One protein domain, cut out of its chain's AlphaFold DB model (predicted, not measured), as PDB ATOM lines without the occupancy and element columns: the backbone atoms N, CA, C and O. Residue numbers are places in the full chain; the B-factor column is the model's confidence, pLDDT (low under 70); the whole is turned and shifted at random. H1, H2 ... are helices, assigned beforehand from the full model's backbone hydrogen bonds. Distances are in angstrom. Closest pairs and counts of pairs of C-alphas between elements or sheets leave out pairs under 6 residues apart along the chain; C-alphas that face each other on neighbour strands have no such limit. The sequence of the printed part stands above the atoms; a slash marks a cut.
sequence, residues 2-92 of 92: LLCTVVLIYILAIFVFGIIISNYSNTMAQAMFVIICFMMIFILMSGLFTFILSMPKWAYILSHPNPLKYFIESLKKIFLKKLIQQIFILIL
ATOM      1  N   LEU A   2       3.903  32.274  -8.233       66.12
ATOM      2  CA  LEU A   2       2.634  31.811  -8.846       66.12
ATOM      3  C   LEU A   2       1.383  32.003  -7.965       66.12
ATOM      4  O   LEU A   2       0.365  32.487  -8.446       66.12
ATOM      5  N   LEU A   3       1.470  31.691  -6.667       67.38
ATOM      6  CA  LEU A   3       0.330  31.815  -5.750       67.38
ATOM      7  C   LEU A   3      -0.165  33.267  -5.619       67.38
ATOM      8  O   LEU A   3      -1.366  33.511  -5.623       67.38
ATOM      9  N   CYS A   4       0.755  34.236  -5.569       69.56
ATOM     10  CA  CYS A   4       0.407  35.654  -5.464       69.56
ATOM     11  C   CYS A   4      -0.320  36.143  -6.720       69.56
ATOM     12  O   CYS A   4      -1.302  36.866  -6.603       69.56
ATOM     13  N   THR A   5       0.121  35.715  -7.907       75.88
ATOM     14  CA  THR A   5      -0.499  36.084  -9.188       75.88
ATOM     15  C   THR A   5      -1.926  35.545  -9.303       75.88
ATOM     16  O   THR A   5      -2.826  36.281  -9.697       75.88
ATOM     17  N   VAL A   6      -2.157  34.293  -8.891       73.50
ATOM     18  CA  VAL A   6      -3.496  33.678  -8.890       73.50
ATOM     19  C   VAL A   6      -4.434  34.398  -7.913       73.50
ATOM     20  O   VAL A   6      -5.582  34.674  -8.251       73.50
ATOM     21  N   VAL A   7      -3.935  34.769  -6.729       75.19
ATOM     22  CA  VAL A   7      -4.705  35.544  -5.740       75.19
ATOM     23  C   VAL A   7      -5.065  36.936  -6.275       75.19
ATOM     24  O   VAL A   7      -6.199  37.375  -6.111       75.19
ATOM     25  N   LEU A   8      -4.137  37.616  -6.954       79.25
ATOM     26  CA  LEU A   8      -4.353  38.953  -7.521       79.25
ATOM     27  C   LEU A   8      -5.430  38.951  -8.615       79.25
ATOM     28  O   LEU A   8      -6.347  39.771  -8.586       79.25
ATOM     29  N   ILE A   9      -5.351  37.991  -9.539       80.62
ATOM     30  CA  ILE A   9      -6.338  37.803 -10.613       80.62
ATOM     31  C   ILE A   9      -7.721  37.479 -10.037       80.62
ATOM     32  O   ILE A   9      -8.730  37.967 -10.540       80.62
ATOM     33  N   TYR A  10      -7.781  36.709  -8.950       74.50
ATOM     34  CA  TYR A  10      -9.037  36.401  -8.276       74.50
ATOM     35  C   TYR A  10      -9.673  37.619  -7.595       74.50
ATOM     36  O   TYR A  10     -10.876  37.842  -7.740       74.50
ATOM     37  N   ILE A  11      -8.880  38.419  -6.875       77.75
ATOM     38  CA  ILE A  11      -9.370  39.651  -6.238       77.75
ATOM     39  C   ILE A  11      -9.942  40.588  -7.305       77.75
ATOM     40  O   ILE A  11     -11.040  41.111  -7.130       77.75
ATOM     41  N   LEU A  12      -9.248  40.728  -8.440       81.69
ATOM     42  CA  LEU A  12      -9.735  41.491  -9.590       81.69
ATOM     43  C   LEU A  12     -11.046  40.920 -10.152       81.69
ATOM     44  O   LEU A  12     -11.973  41.682 -10.411       81.69
ATOM     45  N   ALA A  13     -11.162  39.597 -10.296       82.31
ATOM     46  CA  ALA A  13     -12.370  38.955 -10.815       82.31
ATOM     47  C   ALA A  13     -13.602  39.194  -9.924       82.31
ATOM     48  O   ALA A  13     -14.659  39.555 -10.440       82.31
ATOM     49  N   ILE A  14     -13.474  39.059  -8.597       76.94
ATOM     50  CA  ILE A  14     -14.576  39.375  -7.668       76.94
ATOM     51  C   ILE A  14     -14.930  40.857  -7.731       76.94
ATOM     52  O   ILE A  14     -16.107  41.209  -7.704       76.94
ATOM     53  N   PHE A  15     -13.922  41.723  -7.812       83.19
ATOM     54  CA  PHE A  15     -14.137  43.163  -7.851       83.19
ATOM     55  C   PHE A  15     -14.944  43.568  -9.088       83.19
ATOM     56  O   PHE A  15     -15.933  44.293  -8.981       83.19
ATOM     57  N   VAL A  16     -14.597  43.009 -10.250       86.06
ATOM     58  CA  VAL A  16     -15.361  43.184 -11.491       86.06
ATOM     59  C   VAL A  16     -16.782  42.637 -11.339       86.06
ATOM     60  O   VAL A  16     -17.737  43.304 -11.732       86.06
ATOM     61  N   PHE A  17     -16.949  41.473 -10.712       82.38
ATOM     62  CA  PHE A  17     -18.269  40.888 -10.476       82.38
ATOM     63  C   PHE A  17     -19.158  41.783  -9.591       82.38
ATOM     64  O   PHE A  17     -20.329  42.000  -9.904       82.38
ATOM     65  N   GLY A  18     -18.594  42.372  -8.532       80.75
ATOM     66  CA  GLY A  18     -19.287  43.329  -7.665       80.75
ATOM     67  C   GLY A  18     -19.711  44.607  -8.397       80.75
ATOM     68  O   GLY A  18     -20.834  45.074  -8.209       80.75
ATOM     69  N   ILE A  19     -18.858  45.123  -9.291       81.69
ATOM     70  CA  ILE A  19     -19.144  46.316 -10.107       81.69
ATOM     71  C   ILE A  19     -20.262  46.059 -11.129       81.69
ATOM     72  O   ILE A  19     -21.100  46.934 -11.377       81.69
ATOM     73  N   ILE A  20     -20.297  44.864 -11.724       84.88
ATOM     74  CA  ILE A  20     -21.359  44.463 -12.656       84.88
ATOM     75  C   ILE A  20     -22.697  44.407 -11.914       84.88
ATOM     76  O   ILE A  20     -23.669  45.019 -12.355       84.88
ATOM     77  N   ILE A  21     -22.739  43.756 -10.749       81.31
ATOM     78  CA  ILE A  21     -23.952  43.667  -9.921       81.31
ATOM     79  C   ILE A  21     -24.459  45.061  -9.522       81.31
ATOM     80  O   ILE A  21     -25.666  45.314  -9.573       81.31
ATOM     81  N   SER A  22     -23.556  45.979  -9.160       79.50
ATOM     82  CA  SER A  22     -23.948  47.345  -8.805       79.50
ATOM     83  C   SER A  22     -24.479  48.150  -9.993       79.50
ATOM     84  O   SER A  22     -25.394  48.941  -9.803       79.50
ATOM     85  N   ASN A  23     -23.957  47.935 -11.208       84.81
ATOM     86  CA  ASN A  23     -24.422  48.641 -12.412       84.81
ATOM     87  C   ASN A  23     -25.802  48.171 -12.884       84.81
ATOM     88  O   ASN A  23     -26.585  48.974 -13.378       84.81
ATOM     89  N   TYR A  24     -26.114  46.881 -12.734       81.88
ATOM     90  CA  TYR A  24     -27.416  46.332 -13.132       81.88
ATOM     91  C   TYR A  24     -28.533  46.573 -12.104       81.88
ATOM     92  O   TYR A  24     -29.694  46.263 -12.371       81.88
ATOM     93  N   SER A  25     -28.211  47.105 -10.924       79.56
ATOM     94  CA  SER A  25     -29.192  47.338  -9.865       79.56
ATOM     95  C   SER A  25     -29.759  48.756  -9.947       79.56
ATOM     96  O   SER A  25     -29.073  49.725  -9.642       79.56
ATOM     97  N   ASN A  26     -31.045  48.879 -10.281       75.88
ATOM     98  CA  ASN A  26     -31.729  50.177 -10.384       75.88
ATOM     99  C   ASN A  26     -31.949  50.867  -9.023       75.88
ATOM    100  O   ASN A  26     -32.252  52.058  -8.980       75.88
ATOM    101  N   THR A  27     -31.830  50.140  -7.904       86.69
ATOM    102  CA  THR A  27     -32.014  50.683  -6.548       86.69
ATOM    103  C   THR A  27     -30.925  50.201  -5.587       86.69
ATOM    104  O   THR A  27     -30.517  49.038  -5.623       86.69
ATOM    105  N   MET A  28     -30.477  51.078  -4.676       76.94
ATOM    106  CA  MET A  28     -29.443  50.742  -3.683       76.94
ATOM    107  C   MET A  28     -29.843  49.554  -2.793       76.94
ATOM    108  O   MET A  28     -29.005  48.718  -2.465       76.94
ATOM    109  N   ALA A  29     -31.128  49.441  -2.440       80.12
ATOM    110  CA  ALA A  29     -31.640  48.330  -1.637       80.12
ATOM    111  C   ALA A  29     -31.582  46.983  -2.384       80.12
ATOM    112  O   ALA A  29     -31.239  45.962  -1.785       80.12
ATOM    113  N   GLN A  30     -31.848  46.971  -3.695       77.19
ATOM    114  CA  GLN A  30     -31.710  45.771  -4.524       77.19
ATOM    115  C   GLN A  30     -30.241  45.344  -4.639       77.19
ATOM    116  O   GLN A  30     -29.940  44.162  -4.470       77.19
ATOM    117  N   ALA A  31     -29.322  46.297  -4.834       82.88
ATOM    118  CA  ALA A  31     -27.885  46.018  -4.860       82.88
ATOM    119  C   ALA A  31     -27.407  45.392  -3.540       82.88
ATOM    120  O   ALA A  31     -26.702  44.383  -3.553       82.88
ATOM    121  N   MET A  32     -27.840  45.945  -2.401       84.50
ATOM    122  CA  MET A  32     -27.515  45.429  -1.066       84.50
ATOM    123  C   MET A  32     -27.946  43.968  -0.900       84.50
ATOM    124  O   MET A  32     -27.151  43.146  -0.447       84.50
ATOM    125  N   PHE A  33     -29.169  43.619  -1.311       83.75
ATOM    126  CA  PHE A  33     -29.671  42.249  -1.203       83.75
ATOM    127  C   PHE A  33     -28.896  41.269  -2.097       83.75
ATOM    128  O   PHE A  33     -28.498  40.195  -1.646       83.75
ATOM    129  N   VAL A  34     -28.610  41.647  -3.347       83.94
ATOM    130  CA  VAL A  34     -27.863  40.781  -4.276       83.94
ATOM    131  C   VAL A  34     -26.427  40.567  -3.794       83.94
ATOM    132  O   VAL A  34     -25.952  39.430  -3.789       83.94
ATOM    133  N   ILE A  35     -25.756  41.626  -3.332       83.94
ATOM    134  CA  ILE A  35     -24.397  41.545  -2.779       83.94
ATOM    135  C   ILE A  35     -24.375  40.639  -1.543       83.94
ATOM    136  O   ILE A  35     -23.490  39.790  -1.434       83.94
ATOM    137  N   ILE A  36     -25.354  40.754  -0.638       81.25
ATOM    138  CA  ILE A  36     -25.390  39.936   0.581       81.25
ATOM    139  C   ILE A  36     -25.631  38.453   0.270       81.25
ATOM    140  O   ILE A  36     -24.948  37.599   0.836       81.25
ATOM    141  N   CYS A  37     -26.507  38.132  -0.688       82.25
ATOM    142  CA  CYS A  37     -26.695  36.758  -1.159       82.25
ATOM    143  C   CYS A  37     -25.410  36.190  -1.780       82.25
ATOM    144  O   CYS A  37     -25.017  35.064  -1.464       82.25
ATOM    145  N   PHE A  38     -24.729  36.971  -2.623       78.06
ATOM    146  CA  PHE A  38     -23.484  36.550  -3.268       78.06
ATOM    147  C   PHE A  38     -22.369  36.291  -2.248       78.06
ATOM    148  O   PHE A  38     -21.720  35.243  -2.283       78.06
ATOM    149  N   MET A  39     -22.187  37.204  -1.293       78.56
ATOM    150  CA  MET A  39     -21.199  37.065  -0.221       78.56
ATOM    151  C   MET A  39     -21.443  35.810   0.626       78.56
ATOM    152  O   MET A  39     -20.495  35.099   0.968       78.56
ATOM    153  N   MET A  40     -22.706  35.488   0.913       79.56
ATOM    154  CA  MET A  40     -23.079  34.320   1.712       79.56
ATOM    155  C   MET A  40     -22.726  32.998   1.006       79.56
ATOM    156  O   MET A  40     -22.179  32.091   1.635       79.56
ATOM    157  N   ILE A  41     -22.931  32.912  -0.314       76.62
ATOM    158  CA  ILE A  41     -22.539  31.748  -1.133       76.62
ATOM    159  C   ILE A  41     -21.009  31.585  -1.163       76.62
ATOM    160  O   ILE A  41     -20.499  30.479  -0.964       76.62
ATOM    161  N   PHE A  42     -20.264  32.681  -1.347       72.56
ATOM    162  CA  PHE A  42     -18.794  32.669  -1.350       72.56
ATOM    163  C   PHE A  42     -18.202  32.215  -0.007       72.56
ATOM    164  O   PHE A  42     -17.238  31.443   0.019       72.56
ATOM    165  N   ILE A  43     -18.791  32.650   1.109       71.25
ATOM    166  CA  ILE A  43     -18.390  32.237   2.462       71.25
ATOM    167  C   ILE A  43     -18.675  30.748   2.695       71.25
ATOM    168  O   ILE A  43     -17.827  30.050   3.255       71.25
ATOM    169  N   LEU A  44     -19.814  30.231   2.225       72.19
ATOM    170  CA  LEU A  44     -20.113  28.799   2.316       72.19
ATOM    171  C   LEU A  44     -19.131  27.952   1.489       72.19
ATOM    172  O   LEU A  44     -18.624  26.939   1.973       72.19
ATOM    173  N   MET A  45     -18.807  28.381   0.268       65.50
ATOM    174  CA  MET A  45     -17.868  27.674  -0.613       65.50
ATOM    175  C   MET A  45     -16.395  27.778  -0.189       65.50
ATOM    176  O   MET A  45     -15.574  26.982  -0.645       65.50
ATOM    177  N   SER A  46     -16.048  28.731   0.680       62.47
ATOM    178  CA  SER A  46     -14.701  28.900   1.247       62.47
ATOM    179  C   SER A  46     -14.258  27.708   2.115       62.47
ATOM    180  O   SER A  46     -13.062  27.463   2.260       62.47
ATOM    181  N   GLY A  47     -15.194  26.895   2.624       59.09
ATOM    182  CA  GLY A  47     -14.860  25.704   3.416       59.09
ATOM    183  C   GLY A  47     -14.470  26.013   4.866       59.09
ATOM    184  O   GLY A  47     -13.872  25.174   5.534       59.09
ATOM    185  N   LEU A  48     -14.832  27.203   5.364       57.72
ATOM    186  CA  LEU A  48     -14.669  27.606   6.768       57.72
ATOM    187  C   LEU A  48     -15.508  26.758   7.741       57.72
ATOM    188  O   LEU A  48     -15.093  26.562   8.877       57.72
ATOM    189  N   PHE A  49     -16.657  26.234   7.298       49.72
ATOM    190  CA  PHE A  49     -17.617  25.530   8.163       49.72
ATOM    191  C   PHE A  49     -17.729  24.016   7.905       49.72
ATOM    192  O   PHE A  49     -18.305  23.302   8.719       49.72
ATOM    193  N   THR A  50     -17.179  23.488   6.805       47.53
ATOM    194  CA  THR A  50     -17.271  22.059   6.444       47.53
ATOM    195  C   THR A  50     -15.982  21.569   5.789       47.53
ATOM    196  O   THR A  50     -15.409  22.232   4.926       47.53
ATOM    197  N   PHE A  51     -15.512  20.386   6.204       39.91
ATOM    198  CA  PHE A  51     -14.355  19.717   5.610       39.91
ATOM    199  C   PHE A  51     -14.517  19.633   4.079       39.91
ATOM    200  O   PHE A  51     -15.429  18.983   3.578       39.91
ATOM    201  N   ILE A  52     -13.583  20.245   3.340       54.97
ATOM    202  CA  ILE A  52     -13.479  20.273   1.863       54.97
ATOM    203  C   ILE A  52     -13.574  18.892   1.174       54.97
ATOM    204  O   ILE A  52     -13.782  18.821  -0.034       54.97
ATOM    205  N   LEU A  53     -13.449  17.795   1.927       51.94
ATOM    206  CA  LEU A  53     -13.468  16.414   1.437       51.94
ATOM    207  C   LEU A  53     -14.869  15.887   1.075       51.94
ATOM    208  O   LEU A  53     -14.954  14.920   0.326       51.94
ATOM    209  N   SER A  54     -15.950  16.515   1.550       47.88
ATOM    210  CA  SER A  54     -17.326  16.034   1.320       47.88
ATOM    211  C   SER A  54     -18.078  16.789   0.215       47.88
ATOM    212  O   SER A  54     -19.278  16.586   0.040       47.88
ATOM    213  N   MET A  55     -17.418  17.697  -0.514       49.81
ATOM    214  CA  MET A  55     -18.106  18.517  -1.513       49.81
ATOM    215  C   MET A  55     -18.426  17.728  -2.801       49.81
ATOM    216  O   MET A  55     -17.539  17.075  -3.356       49.81
ATOM    217  N   PRO A  56     -19.661  17.825  -3.337       50.72
ATOM    218  CA  PRO A  56     -20.016  17.263  -4.639       50.72
ATOM    219  C   PRO A  56     -19.195  17.908  -5.770       50.72
ATOM    220  O   PRO A  56     -18.813  19.076  -5.692       50.72
ATOM    221  N   LYS A  57     -18.941  17.158  -6.854       62.34
ATOM    222  CA  LYS A  57     -18.025  17.538  -7.956       62.34
ATOM    223  C   LYS A  57     -18.280  18.940  -8.535       62.34
ATOM    224  O   LYS A  57     -17.325  19.651  -8.829       62.34
ATOM    225  N   TRP A  58     -19.539  19.363  -8.631       62.56
ATOM    226  CA  TRP A  58     -19.922  20.698  -9.111       62.56
ATOM    227  C   TRP A  58     -19.392  21.829  -8.215       62.56
ATOM    228  O   TRP A  58     -18.826  22.799  -8.712       62.56
ATOM    229  N   ALA A  59     -19.490  21.669  -6.892       56.56
ATOM    230  CA  ALA A  59     -18.979  22.637  -5.924       56.56
ATOM    231  C   ALA A  59     -17.443  22.643  -5.893       56.56
ATOM    232  O   ALA A  59     -16.836  23.695  -5.741       56.56
ATOM    233  N   TYR A  60     -16.792  21.497  -6.120       59.16
ATOM    234  CA  TYR A  60     -15.331  21.424  -6.196       59.16
ATOM    235  C   TYR A  60     -14.754  22.236  -7.369       59.16
ATOM    236  O   TYR A  60     -13.727  22.894  -7.200       59.16
ATOM    237  N   ILE A  61     -15.417  22.210  -8.533       59.50
ATOM    238  CA  ILE A  61     -15.004  22.954  -9.736       59.50
ATOM    239  C   ILE A  61     -15.221  24.460  -9.534       59.50
ATOM    240  O   ILE A  61     -14.332  25.255  -9.828       59.50
ATOM    241  N   LEU A  62     -16.360  24.844  -8.952       59.06
ATOM    242  CA  LEU A  62     -16.681  26.233  -8.608       59.06
ATOM    243  C   LEU A  62     -15.793  26.799  -7.482       59.06
ATOM    244  O   LEU A  62     -15.509  27.993  -7.467       59.06
ATOM    245  N   SER A  63     -15.304  25.953  -6.570       60.56
ATOM    246  CA  SER A  63     -14.368  26.335  -5.501       60.56
ATOM    247  C   SER A  63     -12.895  26.268  -5.919       60.56
ATOM    248  O   SER A  63     -12.030  26.690  -5.158       60.56
ATOM    249  N   HIS A  64     -12.575  25.738  -7.102       60.56
ATOM    250  CA  HIS A  64     -11.210  25.707  -7.631       60.56
ATOM    251  C   HIS A  64     -10.610  27.103  -7.880       60.56
ATOM    252  O   HIS A  64      -9.445  27.301  -7.537       60.56
ATOM    253  N   PRO A  65     -11.363  28.097  -8.395       63.69
ATOM    254  CA  PRO A  65     -10.876  29.471  -8.456       63.69
ATOM    255  C   PRO A  65     -10.817  30.164  -7.088       63.69
ATOM    256  O   PRO A  65     -10.270  31.254  -7.027       63.69
ATOM    257  N   ASN A  66     -11.342  29.581  -6.000       64.25
ATOM    258  CA  ASN A  66     -11.385  30.216  -4.682       64.25
ATOM    259  C   ASN A  66     -10.021  30.095  -3.948       64.25
ATOM    260  O   ASN A  66      -9.701  29.028  -3.412       64.25
ATOM    261  N   PRO A  67      -9.205  31.164  -3.847       57.50
ATOM    262  CA  PRO A  67      -7.901  31.146  -3.193       57.50
ATOM    263  C   PRO A  67      -7.998  30.988  -1.674       57.50
ATOM    264  O   PRO A  67      -7.009  30.603  -1.051       57.50
ATOM    265  N   LEU A  68      -9.170  31.215  -1.068       61.66
ATOM    266  CA  LEU A  68      -9.385  30.927   0.354       61.66
ATOM    267  C   LEU A  68      -9.197  29.435   0.643       61.66
ATOM    268  O   LEU A  68      -8.596  29.079   1.656       61.66
ATOM    269  N   LYS A  69      -9.597  28.559  -0.289       65.00
ATOM    270  CA  LYS A  69      -9.368  27.114  -0.180       65.00
ATOM    271  C   LYS A  69      -7.873  26.785  -0.148       65.00
ATOM    272  O   LYS A  69      -7.429  26.046   0.728       65.00
ATOM    273  N   TYR A  70      -7.090  27.370  -1.058       64.75
ATOM    274  CA  TYR A  70      -5.633  27.183  -1.099       64.75
ATOM    275  C   TYR A  70      -4.945  27.719   0.160       64.75
ATOM    276  O   TYR A  70      -3.988  27.112   0.650       64.75
ATOM    277  N   PHE A  71      -5.445  28.823   0.714       63.62
ATOM    278  CA  PHE A  71      -4.949  29.378   1.967       63.62
ATOM    279  C   PHE A  71      -5.220  28.436   3.148       63.62
ATOM    280  O   PHE A  71      -4.301  28.108   3.899       63.62
ATOM    281  N   ILE A  72      -6.443  27.913   3.263       67.25
ATOM    282  CA  ILE A  72      -6.835  26.968   4.320       67.25
ATOM    283  C   ILE A  72      -6.061  25.646   4.201       67.25
ATOM    284  O   ILE A  72      -5.566  25.135   5.207       67.25
ATOM    285  N   GLU A  73      -5.885  25.096   2.996       66.81
ATOM    286  CA  GLU A  73      -5.065  23.892   2.792       66.81
ATOM    287  C   GLU A  73      -3.600  24.115   3.183       66.81
ATOM    288  O   GLU A  73      -2.989  23.255   3.827       66.81
ATOM    289  N   SER A  74      -3.043  25.275   2.835       63.50
ATOM    290  CA  SER A  74      -1.670  25.636   3.194       63.50
ATOM    291  C   SER A  74      -1.516  25.777   4.710       63.50
ATOM    292  O   SER A  74      -0.588  25.207   5.285       63.50
ATOM    293  N   LEU A  75      -2.464  26.440   5.379       66.06
ATOM    294  CA  LEU A  75      -2.490  26.560   6.837       66.06
ATOM    295  C   LEU A  75      -2.577  25.194   7.529       66.06
ATOM    296  O   LEU A  75      -1.813  24.941   8.460       66.06
ATOM    297  N   LYS A  76      -3.437  24.284   7.055       67.62
ATOM    298  CA  LYS A  76      -3.559  22.928   7.624       67.62
ATOM    299  C   LYS A  76      -2.259  22.136   7.488       67.62
ATOM    300  O   LYS A  76      -1.837  21.499   8.453       67.62
ATOM    301  N   LYS A  77      -1.593  22.210   6.329       66.25
ATOM    302  CA  LYS A  77      -0.283  21.566   6.117       66.25
ATOM    303  C   LYS A  77       0.786  22.125   7.061       66.25
ATOM    304  O   LYS A  77       1.558  21.354   7.626       66.25
ATOM    305  N   ILE A  78       0.812  23.443   7.270       70.31
ATOM    306  CA  ILE A  78       1.758  24.097   8.187       70.31
ATOM    307  C   ILE A  78       1.483  23.692   9.641       70.31
ATOM    308  O   ILE A  78       2.423  23.373  10.370       70.31
ATOM    309  N   PHE A  79       0.215  23.663  10.058       72.56
ATOM    310  CA  PHE A  79      -0.171  23.315  11.427       72.56
ATOM    311  C   PHE A  79       0.166  21.857  11.759       72.56
ATOM    312  O   PHE A  79       0.766  21.585  12.798       72.56
ATOM    313  N   LEU A  80      -0.132  20.929  10.843       70.88
ATOM    314  CA  LEU A  80       0.179  19.509  11.016       70.88
ATOM    315  C   LEU A  80       1.694  19.267  11.075       70.88
ATOM    316  O   LEU A  80       2.172  18.525  11.931       70.88
ATOM    317  N   LYS A  81       2.462  19.954  10.219       67.81
ATOM    318  CA  LYS A  81       3.929  19.889  10.238       67.81
ATOM    319  C   LYS A  81       4.503  20.416  11.557       67.81
ATOM    320  O   LYS A  81       5.401  19.793  12.112       67.81
ATOM    321  N   LYS A  82       3.965  21.523  12.084       65.19
ATOM    322  CA  LYS A  82       4.359  22.070  13.395       65.19
ATOM    323  C   LYS A  82       4.091  21.086  14.534       65.19
ATOM    324  O   LYS A  82       4.959  20.899  15.378       65.19
ATOM    325  N   LEU A  83       2.922  20.448  14.537       74.56
ATOM    326  CA  LEU A  83       2.532  19.503  15.585       74.56
ATOM    327  C   LEU A  83       3.444  18.265  15.607       74.56
ATOM    328  O   LEU A  83       3.900  17.851  16.668       74.56
ATOM    329  N   ILE A  84       3.772  17.723  14.429       73.31
ATOM    330  CA  ILE A  84       4.699  16.587  14.282       73.31
ATOM    331  C   ILE A  84       6.113  16.964  14.744       73.31
ATOM    332  O   ILE A  84       6.755  16.187  15.447       73.31
ATOM    333  N   GLN A  85       6.583  18.170  14.410       69.38
ATOM    334  CA  GLN A  85       7.889  18.665  14.854       69.38
ATOM    335  C   GLN A  85       7.956  18.806  16.386       69.38
ATOM    336  O   GLN A  85       8.962  18.446  16.993       69.38
ATOM    337  N   GLN A  86       6.882  19.298  17.013       64.31
ATOM    338  CA  GLN A  86       6.785  19.454  18.467       64.31
ATOM    339  C   GLN A  86       6.817  18.098  19.190       64.31
ATOM    340  O   GLN A  86       7.505  17.956  20.196       64.31
ATOM    341  N   ILE A  87       6.102  17.100  18.665       71.31
ATOM    342  CA  ILE A  87       6.075  15.743  19.226       71.31
ATOM    343  C   ILE A  87       7.449  15.072  19.108       71.31
ATOM    344  O   ILE A  87       7.894  14.437  20.056       71.31
ATOM    345  N   PHE A  88       8.147  15.249  17.983       76.12
ATOM    346  CA  PHE A  88       9.488  14.690  17.790       76.12
ATOM    347  C   PHE A  88      10.518  15.266  18.779       76.12
ATOM    348  O   PHE A  88      11.346  14.523  19.287       76.12
ATOM    349  N   ILE A  89      10.430  16.564  19.101       73.69
ATOM    350  CA  ILE A  89      11.287  17.220  20.109       73.69
ATOM    351  C   ILE A  89      10.985  16.732  21.534       73.69
ATOM    352  O   ILE A  89      11.872  16.744  22.372       73.69
ATOM    353  N   LEU A  90       9.751  16.311  21.826       74.81
ATOM    354  CA  LEU A  90       9.364  15.807  23.149       74.81
ATOM    355  C   LEU A  90       9.807  14.348  23.390       74.81
ATOM    356  O   LEU A  90       9.881  13.911  24.532       74.81
ATOM    357  N   ILE A  91      10.027  13.585  22.316       73.62
ATOM    358  CA  ILE A  91      10.412  12.162  22.357       73.62
ATOM    359  C   ILE A  91      11.946  11.982  22.393       73.62
ATOM    360  O   ILE A  91      12.413  10.888  22.710       73.62
ATOM    361  N   LEU A  92      12.716  13.032  22.082       77.12
ATOM    362  CA  LEU A  92      14.183  13.051  22.055       77.12
ATOM    363  C   LEU A  92      14.758  13.691  23.326       77.12
ATOM    364  O   LEU A  92      15.752  13.142  23.848       77.12
TER     365      LEU A  92
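AT A GLANCE: This is residues 2 to 92 of the 92 residues of the protein "ABC transporter permease" of Campylobacter lari (UniProt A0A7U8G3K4). The long helix H4 sticks out as an arm, with residues 74 to 92 free, from a body where H1 and H2 form a V-shaped helical hairpin, with short H3 near the end of H2. The 91 printed residues hold four named helices, H1 to H4 in order, no named strand: all helix. The whole is only just loose, close to extended, with radius of gyration of the C-alphas 18.2 A, spanning 67 by 27 by 24 A.

HOW THE PARTS SIT: H4, residues 67 to 91, and H1, residues 2 to 24, only just touch, with 3 pairs of C-alphas within 8 A, the closest Val 7 and Pro 67, 6.0 A. H1 touches H2, residues 28 to 45, with residues 18 to 22 alone; the closest C-alphas, Ser 22 and Ala 31, are 5.7 A apart, at a shallow tilt of 30 degrees, opposite ways. H3, residues 57 to 62, is close to but not clearly touching H2: the closest C-alphas, Met 45 and Ala 59, are 7.4 A apart. H3 and H4 are apart. In these four helices every O i to N i+4 pair is within hydrogen-bond range.

IN THESE COORDINATES: H4 measures 36.7 A, H1 33.6 A, H2 26.0 A and H3 8.8 A. C-alpha 2 is at (2.634, 31.811, -8.846), C-alpha 91 at (10.412, 12.162, 22.357).

THE WHOLE: The farthest C-alphas, Asn 26 and Leu 92, are 67.4 A apart. The printed part has no cut; H2 to H3 is a long link. Forty residues are under pLDDT 70, among them 45 to 77.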